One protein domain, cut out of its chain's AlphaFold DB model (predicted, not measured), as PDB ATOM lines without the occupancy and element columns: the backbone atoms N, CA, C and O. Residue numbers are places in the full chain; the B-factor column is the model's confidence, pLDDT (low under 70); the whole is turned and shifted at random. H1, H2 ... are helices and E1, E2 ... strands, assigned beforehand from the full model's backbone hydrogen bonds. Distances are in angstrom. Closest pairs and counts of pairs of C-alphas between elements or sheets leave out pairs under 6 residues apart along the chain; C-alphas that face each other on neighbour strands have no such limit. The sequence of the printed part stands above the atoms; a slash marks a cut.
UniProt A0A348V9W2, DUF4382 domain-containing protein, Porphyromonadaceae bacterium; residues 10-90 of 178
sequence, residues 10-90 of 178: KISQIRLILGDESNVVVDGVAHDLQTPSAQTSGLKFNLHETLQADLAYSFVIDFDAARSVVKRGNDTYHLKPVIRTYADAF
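This is residues 10 to 90 of the 178 residues of the protein "DUF4382 domain-containing protein" of Porphyromonadaceae bacterium (UniProt A0A348V9W2). Two long, narrow loops of chain lie side by side as a loose rod, each running out along the rod and folding back. E1 and E4 make one antiparallel pair and E5 and E8 another, with E4 beside E8, while at the other end the hairpins E2 and E3, and E6 and E7, join into a small curled sheet. The 81 printed residues have eight named strands and two named helices, in the order E1 E2 E3 H1 E4 E5 H2 E6 E7 E8, and the class is mostly strand. The curled sheet is mixed, in the order E2 E3 E7 E6. The whole is loose, with a radius of gyration of the C-alphas of 15.4 A and spans of 49 by 24 by 18 A.

E1, residues 10 to 16, is the antiparallel neighbour of E4, residues 43 to 51, at 152 degrees, with N 11 and O 49 2.8 A apart. E2, residues 23 to 26, and E3, residues 29 to 34, form an antiparallel hairpin, with N 24 and O 31 2.9 A apart. The pairing of E3 is staggered: residues 29 to 32 pair with E2, and residues 33 to 34 with E7, residues 77 to 79. E3 and E7 are parallel at 47 degrees, with N 34 and O 77 2.9 A apart. H1, residues 38 to 41, is not on this sheet. E5, residues 57 to 63, is the antiparallel neighbour of E8, residues 83 to 89, at 164 degrees, with N 58 and O 88 2.9 A apart. The closest C-alphas of E4 and E8, those of Leu 47 and Thr 85, are 5.8 A apart. H2, residues 65 to 68, only grazes the curled sheet. E6, residues 69 to 71, forms an antiparallel hairpin with E7, with N 70 and O 78 2.9 A apart. Both helices are too short for an O i to N i+4 pair; of O i to N i+3 pairs, H1 has 0 of 1 within range and H2 1 of 1.

E1 begins at C-alpha 10, (120.644, 135.233, 137.920), and is 18.2 A long. E3 is 15.8 A long. E4 is 21.0 A long and bends by 67 degrees at residue 48. E5 is 18.9 A long. E8 is 20.1 A long and ends at C-alpha 89, (117.111, 122.333, 133.255).

The two C-alphas farthest apart are those of Asp 54 and Asn 74, 50.7 A. The printed part has no cut and no long link; the link E1 to E2 is short, and the others are tight. Mean pLDDT of the printed part is 82.7, and residues 36 to 41, of which 38 to 41 belong to H1, are under 70.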
ATOM      1  N   LYS A  10     121.791 134.546 138.515       89.75
ATOM      2  CA  LYS A  10     120.644 135.233 137.920       89.75
ATOM      3  C   LYS A  10     120.963 135.722 136.509       89.75
ATOM      4  O   LYS A  10     121.685 136.705 136.338       89.75
ATOM      5  N   ILE A  11     120.324 135.121 135.511       88.50
ATOM      6  CA  ILE A  11     120.365 135.578 134.126       88.50
ATOM      7  C   ILE A  11     119.112 136.394 133.838       88.50
ATOM      8  O   ILE A  11     118.003 135.888 133.682       88.50
ATOM      9  N   SER A  12     119.291 137.710 133.756       87.06
ATOM     10  CA  SER A  12     118.185 138.602 133.412       87.06
ATOM     11  C   SER A  12     117.865 138.571 131.921       87.06
ATOM     12  O   SER A  12     116.691 138.627 131.554       87.06
ATOM     13  N   GLN A  13     118.888 138.499 131.066       86.06
ATOM     14  CA  GLN A  13     118.771 138.751 129.634       86.06
ATOM     15  C   GLN A  13     119.745 137.906 128.816       86.06
ATOM     16  O   GLN A  13     120.876 137.676 129.238       86.06
ATOM     17  N   ILE A  14     119.315 137.545 127.609       84.25
ATOM     18  CA  ILE A  14     120.143 136.952 126.553       84.25
ATOM     19  C   ILE A  14     120.117 137.898 125.350       84.25
ATOM     20  O   ILE A  14     119.114 138.575 125.111       84.25
ATOM     21  N   ARG A  15     121.221 137.986 124.602       84.88
ATOM     22  CA  ARG A  15     121.291 138.762 123.357       84.88
ATOM     23  C   ARG A  15     121.687 137.862 122.199       84.88
ATOM     24  O   ARG A  15     122.747 137.249 122.249       84.88
ATOM     25  N   LEU A  16     120.869 137.831 121.154       80.56
ATOM     26  CA  LEU A  16     121.237 137.228 119.874       80.56
ATOM     27  C   LEU A  16     121.732 138.319 118.936       80.56
ATOM     28  O   LEU A  16     120.965 139.180 118.507       80.56
ATOM     29  N   ILE A  17     123.020 138.291 118.627       80.69
ATOM     30  CA  ILE A  17     123.602 139.162 117.610       80.69
ATOM     31  C   ILE A  17     123.317 138.511 116.259       80.69
ATOM     32  O   ILE A  17     123.678 137.355 116.042       80.69
ATOM     33  N   LEU A  18     122.616 139.231 115.386       77.50
ATOM     34  CA  LEU A  18     122.374 138.762 114.028       77.50
ATOM     35  C   LEU A  18     123.616 139.048 113.187       77.50
ATOM     36  O   LEU A  18     124.214 140.115 113.322       77.50
ATOM     37  N   GLY A  19     123.986 138.094 112.339       74.44
ATOM     38  CA  GLY A  19     124.971 138.334 111.295       74.44
ATOM     39  C   GLY A  19     124.404 139.202 110.174       74.44
ATOM     40  O   GLY A  19     123.233 139.603 110.190       74.44
ATOM     41  N   ASP A  20     125.248 139.451 109.181       75.19
ATOM     42  CA  ASP A  20     124.841 140.117 107.951       75.19
ATOM     43  C   ASP A  20     123.808 139.265 107.174       75.19
ATOM     44  O   ASP A  20     123.590 138.092 107.479       75.19
ATOM     45  N   GLU A  21     123.137 139.866 106.187       82.69
ATOM     46  CA  GLU A  21     122.229 139.171 105.243       82.69
ATOM     47  C   GLU A  21     120.914 138.604 105.823       82.69
ATOM     48  O   GLU A  21     120.279 137.722 105.239       82.69
ATOM     49  N   SER A  22     120.426 139.149 106.941       83.25
ATOM     50  CA  SER A  22     119.061 138.853 107.411       83.25
ATOM     51  C   SER A  22     118.012 139.341 106.397       83.25
ATOM     52  O   SER A  22     117.925 140.539 106.130       83.25
ATOM     53  N   ASN A  23     117.181 138.438 105.865       87.69
ATOM     54  CA  ASN A  23     116.179 138.745 104.836       87.69
ATOM     55  C   ASN A  23     114.818 138.076 105.099       87.69
ATOM     56  O   ASN A  23     114.686 137.182 105.936       87.69
ATOM     57  N   VAL A  24     113.796 138.536 104.374       89.31
ATOM     58  CA  VAL A  24     112.487 137.887 104.246       89.31
ATOM     59  C   VAL A  24     112.192 137.632 102.770       89.31
ATOM     60  O   VAL A  24     112.499 138.468 101.925       89.31
ATOM     61  N   VAL A  25     111.577 136.492 102.454       90.81
ATOM     62  CA  VAL A  25     111.176 136.151 101.084       90.81
ATOM     63  C   VAL A  25     109.677 136.361 100.925       90.81
ATOM     64  O   VAL A  25     108.885 135.783 101.669       90.81
ATOM     65  N   VAL A  26     109.290 137.170  99.942       89.44
ATOM     66  CA  VAL A  26     107.892 137.431  99.583       89.44
ATOM     67  C   VAL A  26     107.727 137.152  98.098       89.44
ATOM     68  O   VAL A  26     108.463 137.695  97.282       89.44
ATOM     69  N   ASP A  27     106.811 136.243  97.757       90.12
ATOM     70  CA  ASP A  27     106.539 135.825  96.373       90.12
ATOM     71  C   ASP A  27     107.800 135.421  95.579       90.12
ATOM     72  O   ASP A  27     107.912 135.641  94.376       90.12
ATOM     73  N   GLY A  28     108.780 134.822  96.267       92.81
ATOM     74  CA  GLY A  28     110.050 134.376  95.682       92.81
ATOM     75  C   GLY A  28     111.137 135.452  95.576       92.81
ATOM     76  O   GLY A  28     112.245 135.138  95.148       92.81
ATOM     77  N   VAL A  29     110.864 136.689  95.999       90.81
ATOM     78  CA  VAL A  29     111.833 137.793  96.017       90.81
ATOM     79  C   VAL A  29     112.334 138.020  97.441       90.81
ATOM     80  O   VAL A  29     111.545 138.165  98.375       90.81
ATOM     81  N   ALA A  30     113.656 138.032  97.616       91.75
ATOM     82  CA  ALA A  30     114.282 138.353  98.893       91.75
ATOM     83  C   ALA A  30     114.293 139.870  99.126       91.75
ATOM     84  O   ALA A  30     114.645 140.646  98.238       91.75
ATOM     85  N   HIS A  31     113.941 140.274 100.341       90.00
ATOM     86  CA  HIS A  31     113.999 141.650 100.807       90.00
ATOM     87  C   HIS A  31     114.821 141.729 102.089       90.00
ATOM     88  O   HIS A  31     114.588 140.967 103.032       90.00
ATOM     89  N   ASP A  32     115.735 142.691 102.146       88.81
ATOM     90  CA  ASP A  32     116.562 142.909 103.327       88.81
ATOM     91  C   ASP A  32     115.710 143.290 104.538       88.81
ATOM     92  O   ASP A  32     114.813 144.141 104.482       88.81
ATOM     93  N   LEU A  33     116.026 142.659 105.664       86.00
ATOM     94  CA  LEU A  33     115.376 142.914 106.931       86.00
ATOM     95  C   LEU A  33     116.138 144.019 107.662       86.00
ATOM     96  O   LEU A  33     117.256 143.827 108.141       86.00
ATOM     97  N   GLN A  34     115.518 145.185 107.809       81.00
ATOM     98  CA  GLN A  34     116.103 146.242 108.621       81.00
ATOM     99  C   GLN A  34     115.980 145.882 110.100       81.00
ATOM    100  O   GLN A  34     114.878 145.715 110.639       81.00
ATOM    101  N   THR A  35     117.126 145.807 110.776       70.75
ATOM    102  CA  THR A  35     117.222 145.438 112.192       70.75
ATOM    103  C   THR A  35     117.954 146.521 113.007       70.75
ATOM    104  O   THR A  35     119.046 146.280 113.522       70.75
ATOM    105  N   PRO A  36     117.365 147.727 113.186       59.97
ATOM    106  CA  PRO A  36     118.072 148.897 113.728       59.97
ATOM    107  C   PRO A  36     118.791 148.678 115.069       59.97
ATOM    108  O   PRO A  36     119.788 149.333 115.345       59.97
ATOM    109  N   SER A  37     118.306 147.760 115.912       57.31
ATOM    110  CA  SER A  37     118.937 147.406 117.190       57.31
ATOM    111  C   SER A  37     119.821 146.151 117.140       57.31
ATOM    112  O   SER A  37     120.669 145.977 118.018       57.31
ATOM    113  N   ALA A  38     119.633 145.261 116.159       57.62
ATOM    114  CA  ALA A  38     120.296 143.954 116.127       57.62
ATOM    115  C   ALA A  38     121.733 144.018 115.597       57.62
ATOM    116  O   ALA A  38     122.558 143.233 116.051       57.62
ATOM    117  N   GLN A  39     122.034 144.979 114.715       58.25
ATOM    118  CA  GLN A  39     123.355 145.128 114.087       58.25
ATOM    119  C   GLN A  39     124.455 145.600 115.053       58.25
ATOM    120  O   GLN A  39     125.628 145.340 114.822       58.25
ATOM    121  N   THR A  40     124.103 146.291 116.142       59.47
ATOM    122  CA  THR A  40     125.084 146.822 117.115       59.47
ATOM    123  C   THR A  40     124.897 146.272 118.524       59.47
ATOM    124  O   THR A  40     125.877 146.009 119.213       59.47
ATOM    125  N   SER A  41     123.652 146.109 118.985       66.94
ATOM    126  CA  SER A  41     123.364 145.742 120.381       66.94
ATOM    127  C   SER A  41     122.816 144.326 120.568       66.94
ATOM    128  O   SER A  41     122.716 143.874 121.713       66.94
ATOM    129  N   GLY A  42     122.500 143.631 119.469       73.88
ATOM    130  CA  GLY A  42     121.828 142.333 119.456       73.88
ATOM    131  C   GLY A  42     120.329 142.416 119.770       73.88
ATOM    132  O   GLY A  42     119.831 143.370 120.370       73.88
ATOM    133  N   LEU A  43     119.581 141.393 119.360       80.12
ATOM    134  CA  LEU A  43     118.204 141.177 119.784       80.12
ATOM    135  C   LEU A  43     118.188 140.756 121.246       80.12
ATOM    136  O   LEU A  43     118.674 139.690 121.612       80.12
ATOM    137  N   LYS A  44     117.641 141.629 122.082       79.62
ATOM    138  CA  LYS A  44     117.544 141.429 123.520       79.62
ATOM    139  C   LYS A  44     116.319 140.586 123.866       79.62
ATOM    140  O   LYS A  44     115.199 140.960 123.522       79.62
ATOM    141  N   PHE A  45     116.525 139.536 124.651       81.56
ATOM    142  CA  PHE A  45     115.474 138.701 125.221       81.56
ATOM    143  C   PHE A  45     115.527 138.767 126.740       81.56
ATOM    144  O   PHE A  45     116.608 138.749 127.328       81.56
ATOM    145  N   ASN A  46     114.363 138.871 127.373       82.31
ATOM    146  CA  ASN A  46     114.253 138.876 128.826       82.31
ATOM    147  C   ASN A  46     113.970 137.448 129.290       82.31
ATOM    148  O   ASN A  46     112.948 136.884 128.910       82.31
ATOM    149  N   LEU A  47     114.863 136.894 130.102       84.00
ATOM    150  CA  LEU A  47     114.745 135.540 130.633       84.00
ATOM    151  C   LEU A  47     114.326 135.568 132.106       84.00
ATOM    152  O   LEU A  47     113.342 134.950 132.477       84.00
ATOM    153  N   HIS A  48     115.030 136.356 132.923       85.06
ATOM    154  CA  HIS A  48     114.794 136.480 134.367       85.06
ATOM    155  C   HIS A  48     114.835 135.158 135.152       85.06
ATOM    156  O   HIS A  48     114.165 135.039 136.173       85.06
ATOM    157  N   GLU A  49     115.693 134.226 134.740       85.19
ATOM    158  CA  GLU A  49     115.860 132.927 135.395       85.19
ATOM    159  C   GLU A  49     117.078 132.890 136.320       85.19
ATOM    160  O   GLU A  49     118.020 133.678 136.186       85.19
ATOM    161  N   THR A  50     117.061 131.959 137.274       88.88
ATOM    162  CA  THR A  50     118.230 131.640 138.106       88.88
ATOM    163  C   THR A  50     118.767 130.276 137.713       88.88
ATOM    164  O   THR A  50     118.128 129.260 137.968       88.88
ATOM    165  N   LEU A  51     119.950 130.261 137.105       89.44
ATOM    166  CA  LEU A  51     120.634 129.035 136.719       89.44
ATOM    167  C   LEU A  51     121.435 128.506 137.906       89.44
ATOM    168  O   LEU A  51     122.147 129.259 138.575       89.44
ATOM    169  N   GLN A  52     121.327 127.216 138.171       90.12
ATOM    170  CA  GLN A  52     122.150 126.528 139.152       90.12
ATOM    171  C   GLN A  52     123.444 126.060 138.490       90.12
ATOM    172  O   GLN A  52     123.479 125.774 137.293       90.12
ATOM    173  N   ALA A  53     124.516 126.008 139.276       90.44
ATOM    174  CA  ALA A  53     125.771 125.432 138.817       90.44
ATOM    175  C   ALA A  53     125.597 123.941 138.502       90.44
ATOM    176  O   ALA A  53     124.706 123.284 139.040       90.44
ATOM    177  N   ASP A  54     126.479 123.426 137.649       91.00
ATOM    178  CA  ASP A  54     126.606 122.004 137.326       91.00
ATOM    179  C   ASP A  54     125.395 121.376 136.617       91.00
ATOM    180  O   ASP A  54     125.383 120.168 136.401       91.00
ATOM    181  N   LEU A  55     124.393 122.159 136.205       90.38
ATOM    182  CA  LEU A  55     123.261 121.705 135.391       90.38
ATOM    183  C   LEU A  55     123.419 122.121 133.925       90.38
ATOM    184  O   LEU A  55     123.865 123.226 133.613       90.38
ATOM    185  N   ALA A  56     122.982 121.248 133.017       88.25
ATOM    186  CA  ALA A  56     122.773 121.627 131.626       88.25
ATOM    187  C   ALA A  56     121.427 122.349 131.488       88.25
ATOM    188  O   ALA A  56     120.438 121.956 132.104       88.25
ATOM    189  N   TYR A  57     121.370 123.372 130.638       86.62
ATOM    190  CA  TYR A  57     120.149 124.131 130.374       86.62
ATOM    191  C   TYR A  57     119.828 124.154 128.886       86.62
ATOM    192  O   TYR A  57     120.709 124.355 128.049       86.62
ATOM    193  N   SER A  58     118.548 123.989 128.563       84.69
ATOM    194  CA  SER A  58     118.018 124.260 127.231       84.69
ATOM    195  C   SER A  58     117.347 125.625 127.232       84.69
ATOM    196  O   SER A  58     116.421 125.863 128.004       84.69
ATOM    197  N   PHE A  59     117.818 126.524 126.371       84.25
ATOM    198  CA  PHE A  59     117.195 127.827 126.161       84.25
ATOM    199  C   PHE A  59     116.335 127.761 124.912       84.25
ATOM    200  O   PHE A  59     116.846 127.555 123.809       84.25
ATOM    201  N   VAL A  60     115.035 127.978 125.081       84.62
ATOM    202  CA  VAL A  60     114.099 128.023 123.962       84.62
ATOM    203  C   VAL A  60     113.765 129.472 123.646       84.62
ATOM    204  O   VAL A  60     113.399 130.255 124.525       84.62
ATOM    205  N   ILE A  61     113.894 129.821 122.365       85.44
ATOM    206  CA  ILE A  61     113.511 131.119 121.813       85.44
ATOM    207  C   ILE A  61     112.334 130.881 120.872       85.44
ATOM    208  O   ILE A  61     112.509 130.379 119.763       85.44
ATOM    209  N   ASP A  62     111.137 131.241 121.320       85.19
ATOM    210  CA  ASP A  62     109.920 131.171 120.516       85.19
ATOM    211  C   ASP A  62     109.715 132.509 119.791       85.19
ATOM    212  O   ASP A  62     109.385 133.521 120.419       85.19
ATOM    213  N   PHE A  63     109.981 132.523 118.482       84.75
ATOM    214  CA  PHE A  63     109.916 133.703 117.620       84.75
ATOM    215  C   PHE A  63     108.687 133.664 116.712       84.75
ATOM    216  O   PHE A  63     108.607 132.867 115.777       84.75
ATOM    217  N   ASP A  64     107.754 134.593 116.929       88.38
ATOM    218  CA  ASP A  64     106.582 134.735 116.070       88.38
ATOM    219  C   ASP A  64     106.916 135.592 114.848       88.38
ATOM    220  O   ASP A  64     106.833 136.823 114.893       88.38
ATOM    221  N   ALA A  65     107.298 134.951 113.745       84.50
ATOM    222  CA  ALA A  65     107.685 135.647 112.521       84.50
ATOM    223  C   ALA A  65     106.572 136.557 111.967       84.50
ATOM    224  O   ALA A  65     106.855 137.677 111.539       84.50
ATOM    225  N   ALA A  66     105.311 136.120 112.032       86.19
ATOM    226  CA  ALA A  66     104.174 136.839 111.457       86.19
ATOM    227  C   ALA A  66     103.894 138.169 112.170       86.19
ATOM    228  O   ALA A  66     103.547 139.159 111.528       86.19
ATOM    229  N   ARG A  67     104.071 138.219 113.495       87.06
ATOM    230  CA  ARG A  67     103.970 139.467 114.272       87.06
ATOM    231  C   ARG A  67     105.275 140.255 114.315       87.06
ATOM    232  O   ARG A  67     105.248 141.445 114.630       87.06
ATOM    233  N   SER A  68     106.398 139.601 114.034       85.94
ATOM    234  CA  SER A  68     107.724 140.203 114.155       85.94
ATOM    235  C   SER A  68     108.201 140.926 112.904       85.94
ATOM    236  O   SER A  68     109.012 141.844 113.015       85.94
ATOM    237  N   VAL A  69     107.725 140.535 111.722       87.69
ATOM    238  CA  VAL A  69     108.096 141.165 110.451       87.69
ATOM    239  C   VAL A  69     107.016 142.161 110.044       87.69
ATOM    240  O   VAL A  69     105.863 141.803 109.826       87.69
ATOM    241  N   VAL A  70     107.392 143.434 109.930       88.81
ATOM    242  CA  VAL A  70     106.466 144.520 109.587       88.81
ATOM    243  C   VAL A  70     106.832 145.101 108.228       88.81
ATOM    244  O   VAL A  70     107.907 145.688 108.080       88.81
ATOM    245  N   LYS A  71     105.917 144.992 107.255       88.44
ATOM    246  CA  LYS A  71     106.021 145.683 105.962       88.44
ATOM    247  C   LYS A  71     105.751 147.182 106.136       88.44
ATOM    248  O   LYS A  71     104.814 147.582 106.830       88.44
ATOM    249  N   ARG A  72     106.567 148.026 105.508       84.00
ATOM    250  CA  ARG A  72     106.388 149.486 105.435       84.00
ATOM    251  C   ARG A  72     105.944 149.912 104.033       84.00
ATOM    252  O   ARG A  72     105.995 149.132 103.090       84.00
ATOM    253  N   GLY A  73     105.523 151.172 103.899       76.31
ATOM    254  CA  GLY A  73     104.940 151.735 102.671       76.31
ATOM    255  C   GLY A  73     105.861 151.846 101.444       76.31
ATOM    256  O   GLY A  73     105.389 152.324 100.422       76.31
ATOM    257  N   ASN A  74     107.120 151.391 101.526       81.12
ATOM    258  CA  ASN A  74     108.127 151.446 100.450       81.12
ATOM    259  C   ASN A  74     108.745 150.059 100.157       81.12
ATOM    260  O   ASN A  74     109.939 149.969  99.886       81.12
ATOM    261  N   ASP A  75     107.983 148.974 100.329       80.56
ATOM    262  CA  ASP A  75     108.464 147.583 100.187       80.56
ATOM    263  C   ASP A  75     109.680 147.220 101.062       80.56
ATOM    264  O   ASP A  75     110.381 146.239 100.821       80.56
ATOM    265  N   THR A  76     109.901 147.984 102.134       85.69
ATOM    266  CA  THR A  76     110.901 147.678 103.159       85.69
ATOM    267  C   THR A  76     110.283 146.876 104.298       85.69
ATOM    268  O   THR A  76     109.115 147.062 104.662       85.69
ATOM    269  N   TYR A  77     111.089 146.000 104.897       88.62
ATOM    270  CA  TYR A  77     110.680 145.141 106.003       88.62
ATOM    271  C   TYR A  77     111.519 145.442 107.236       88.62
ATOM    272  O   TYR A  77     112.742 145.537 107.175       88.62
ATOM    273  N   HIS A  78     110.848 145.606 108.373       86.75
ATOM    274  CA  HIS A  78     111.496 145.825 109.659       86.75
ATOM    275  C   HIS A  78     111.264 144.638 110.578       86.75
ATOM    276  O   HIS A  78     110.146 144.122 110.665       86.75
ATOM    277  N   LEU A  79     112.296 144.287 111.340       84.62
ATOM    278  CA  LEU A  79     112.170 143.349 112.442       84.62
ATOM    279  C   LEU A  79     111.789 144.086 113.727       84.62
ATOM    280  O   LEU A  79     112.575 144.860 114.276       84.62
ATOM    281  N   LYS A  80     110.593 143.806 114.236       82.94
ATOM    282  CA  LYS A  80     110.155 144.158 115.588       82.94
ATOM    283  C   LYS A  80     109.828 142.861 116.335       82.94
ATOM    284  O   LYS A  80     108.667 142.465 116.350       82.94
ATOM    285  N   PRO A  81     110.823 142.191 116.936       77.75
ATOM    286  CA  PRO A  81     110.641 140.843 117.448       77.75
ATOM    287  C   PRO A  81     109.559 140.763 118.526       77.75
ATOM    288  O   PRO A  81     109.570 141.514 119.502       77.75
ATOM    289  N   VAL A  82     108.659 139.804 118.358       81.50
ATOM    290  CA  VAL A  82     107.698 139.344 119.355       81.50
ATOM    291  C   VAL A  82     108.125 137.936 119.738       81.50
ATOM    292  O   VAL A  82     107.944 136.992 118.973       81.50
ATOM    293  N   ILE A  83     108.767 137.829 120.899       79.25
ATOM    294  CA  ILE A  83     109.473 136.621 121.328       79.25
ATOM    295  C   ILE A  83     109.079 136.254 122.753       79.25
ATOM    296  O   ILE A  83     108.852 137.136 123.587       79.25
ATOM    297  N   ARG A  84     109.051 134.952 123.035       81.94
ATOM    298  CA  ARG A  84     109.058 134.396 124.391       81.94
ATOM    299  C   ARG A  84     110.326 133.572 124.590       81.94
ATOM    300  O   ARG A  84     110.739 132.849 123.690       81.94
ATOM    301  N   THR A  85     110.938 133.692 125.762       80.94
ATOM    302  CA  THR A  85     112.130 132.923 126.131       80.94
ATOM    303  C   THR A  85     111.951 132.288 127.487       80.94
ATOM    304  O   THR A  85     111.479 132.948 128.410       80.94
ATOM    305  N   TYR A  86     112.359 131.032 127.597       80.62
ATOM    306  CA  TYR A  86     112.419 130.290 128.848       80.62
ATOM    307  C   TYR A  86     113.640 129.369 128.825       80.62
ATOM    308  O   TYR A  86     114.189 129.069 127.757       80.62
ATOM    309  N   ALA A  87     114.096 128.990 130.012       81.31
ATOM    310  CA  ALA A  87     115.217 128.089 130.195       81.31
ATOM    311  C   ALA A  87     114.782 126.962 131.119       81.31
ATOM    312  O   ALA A  87     114.376 127.226 132.248       81.31
ATOM    313  N   ASP A  88     114.916 125.729 130.650       80.19
ATOM    314  CA  ASP A  88     114.615 124.548 131.445       80.19
ATOM    315  C   ASP A  88     115.905 123.780 131.715       80.19
ATOM    316  O   ASP A  88     116.758 123.639 130.828       80.19
ATOM    317  N   ALA A  89     116.050 123.278 132.944       80.12
ATOM    318  CA  ALA A  89     117.111 122.333 133.255       80.12
ATOM    319  C   ALA A  89     116.934 121.106 132.356       80.12
ATOM    320  O   ALA A  89     115.906 120.422 132.378       80.12
ATOM    321  N   PHE A  90     117.938 120.848 131.530       82.00
ATOM    322  CA  PHE A  90     117.968 119.681 130.680       82.00
ATOM    323  C   PHE A  90     118.486 118.519 131.523       82.00
ATOM    324  O   PHE A  90     119.679 118.429 131.778       82.00
TER     325      PHE A  90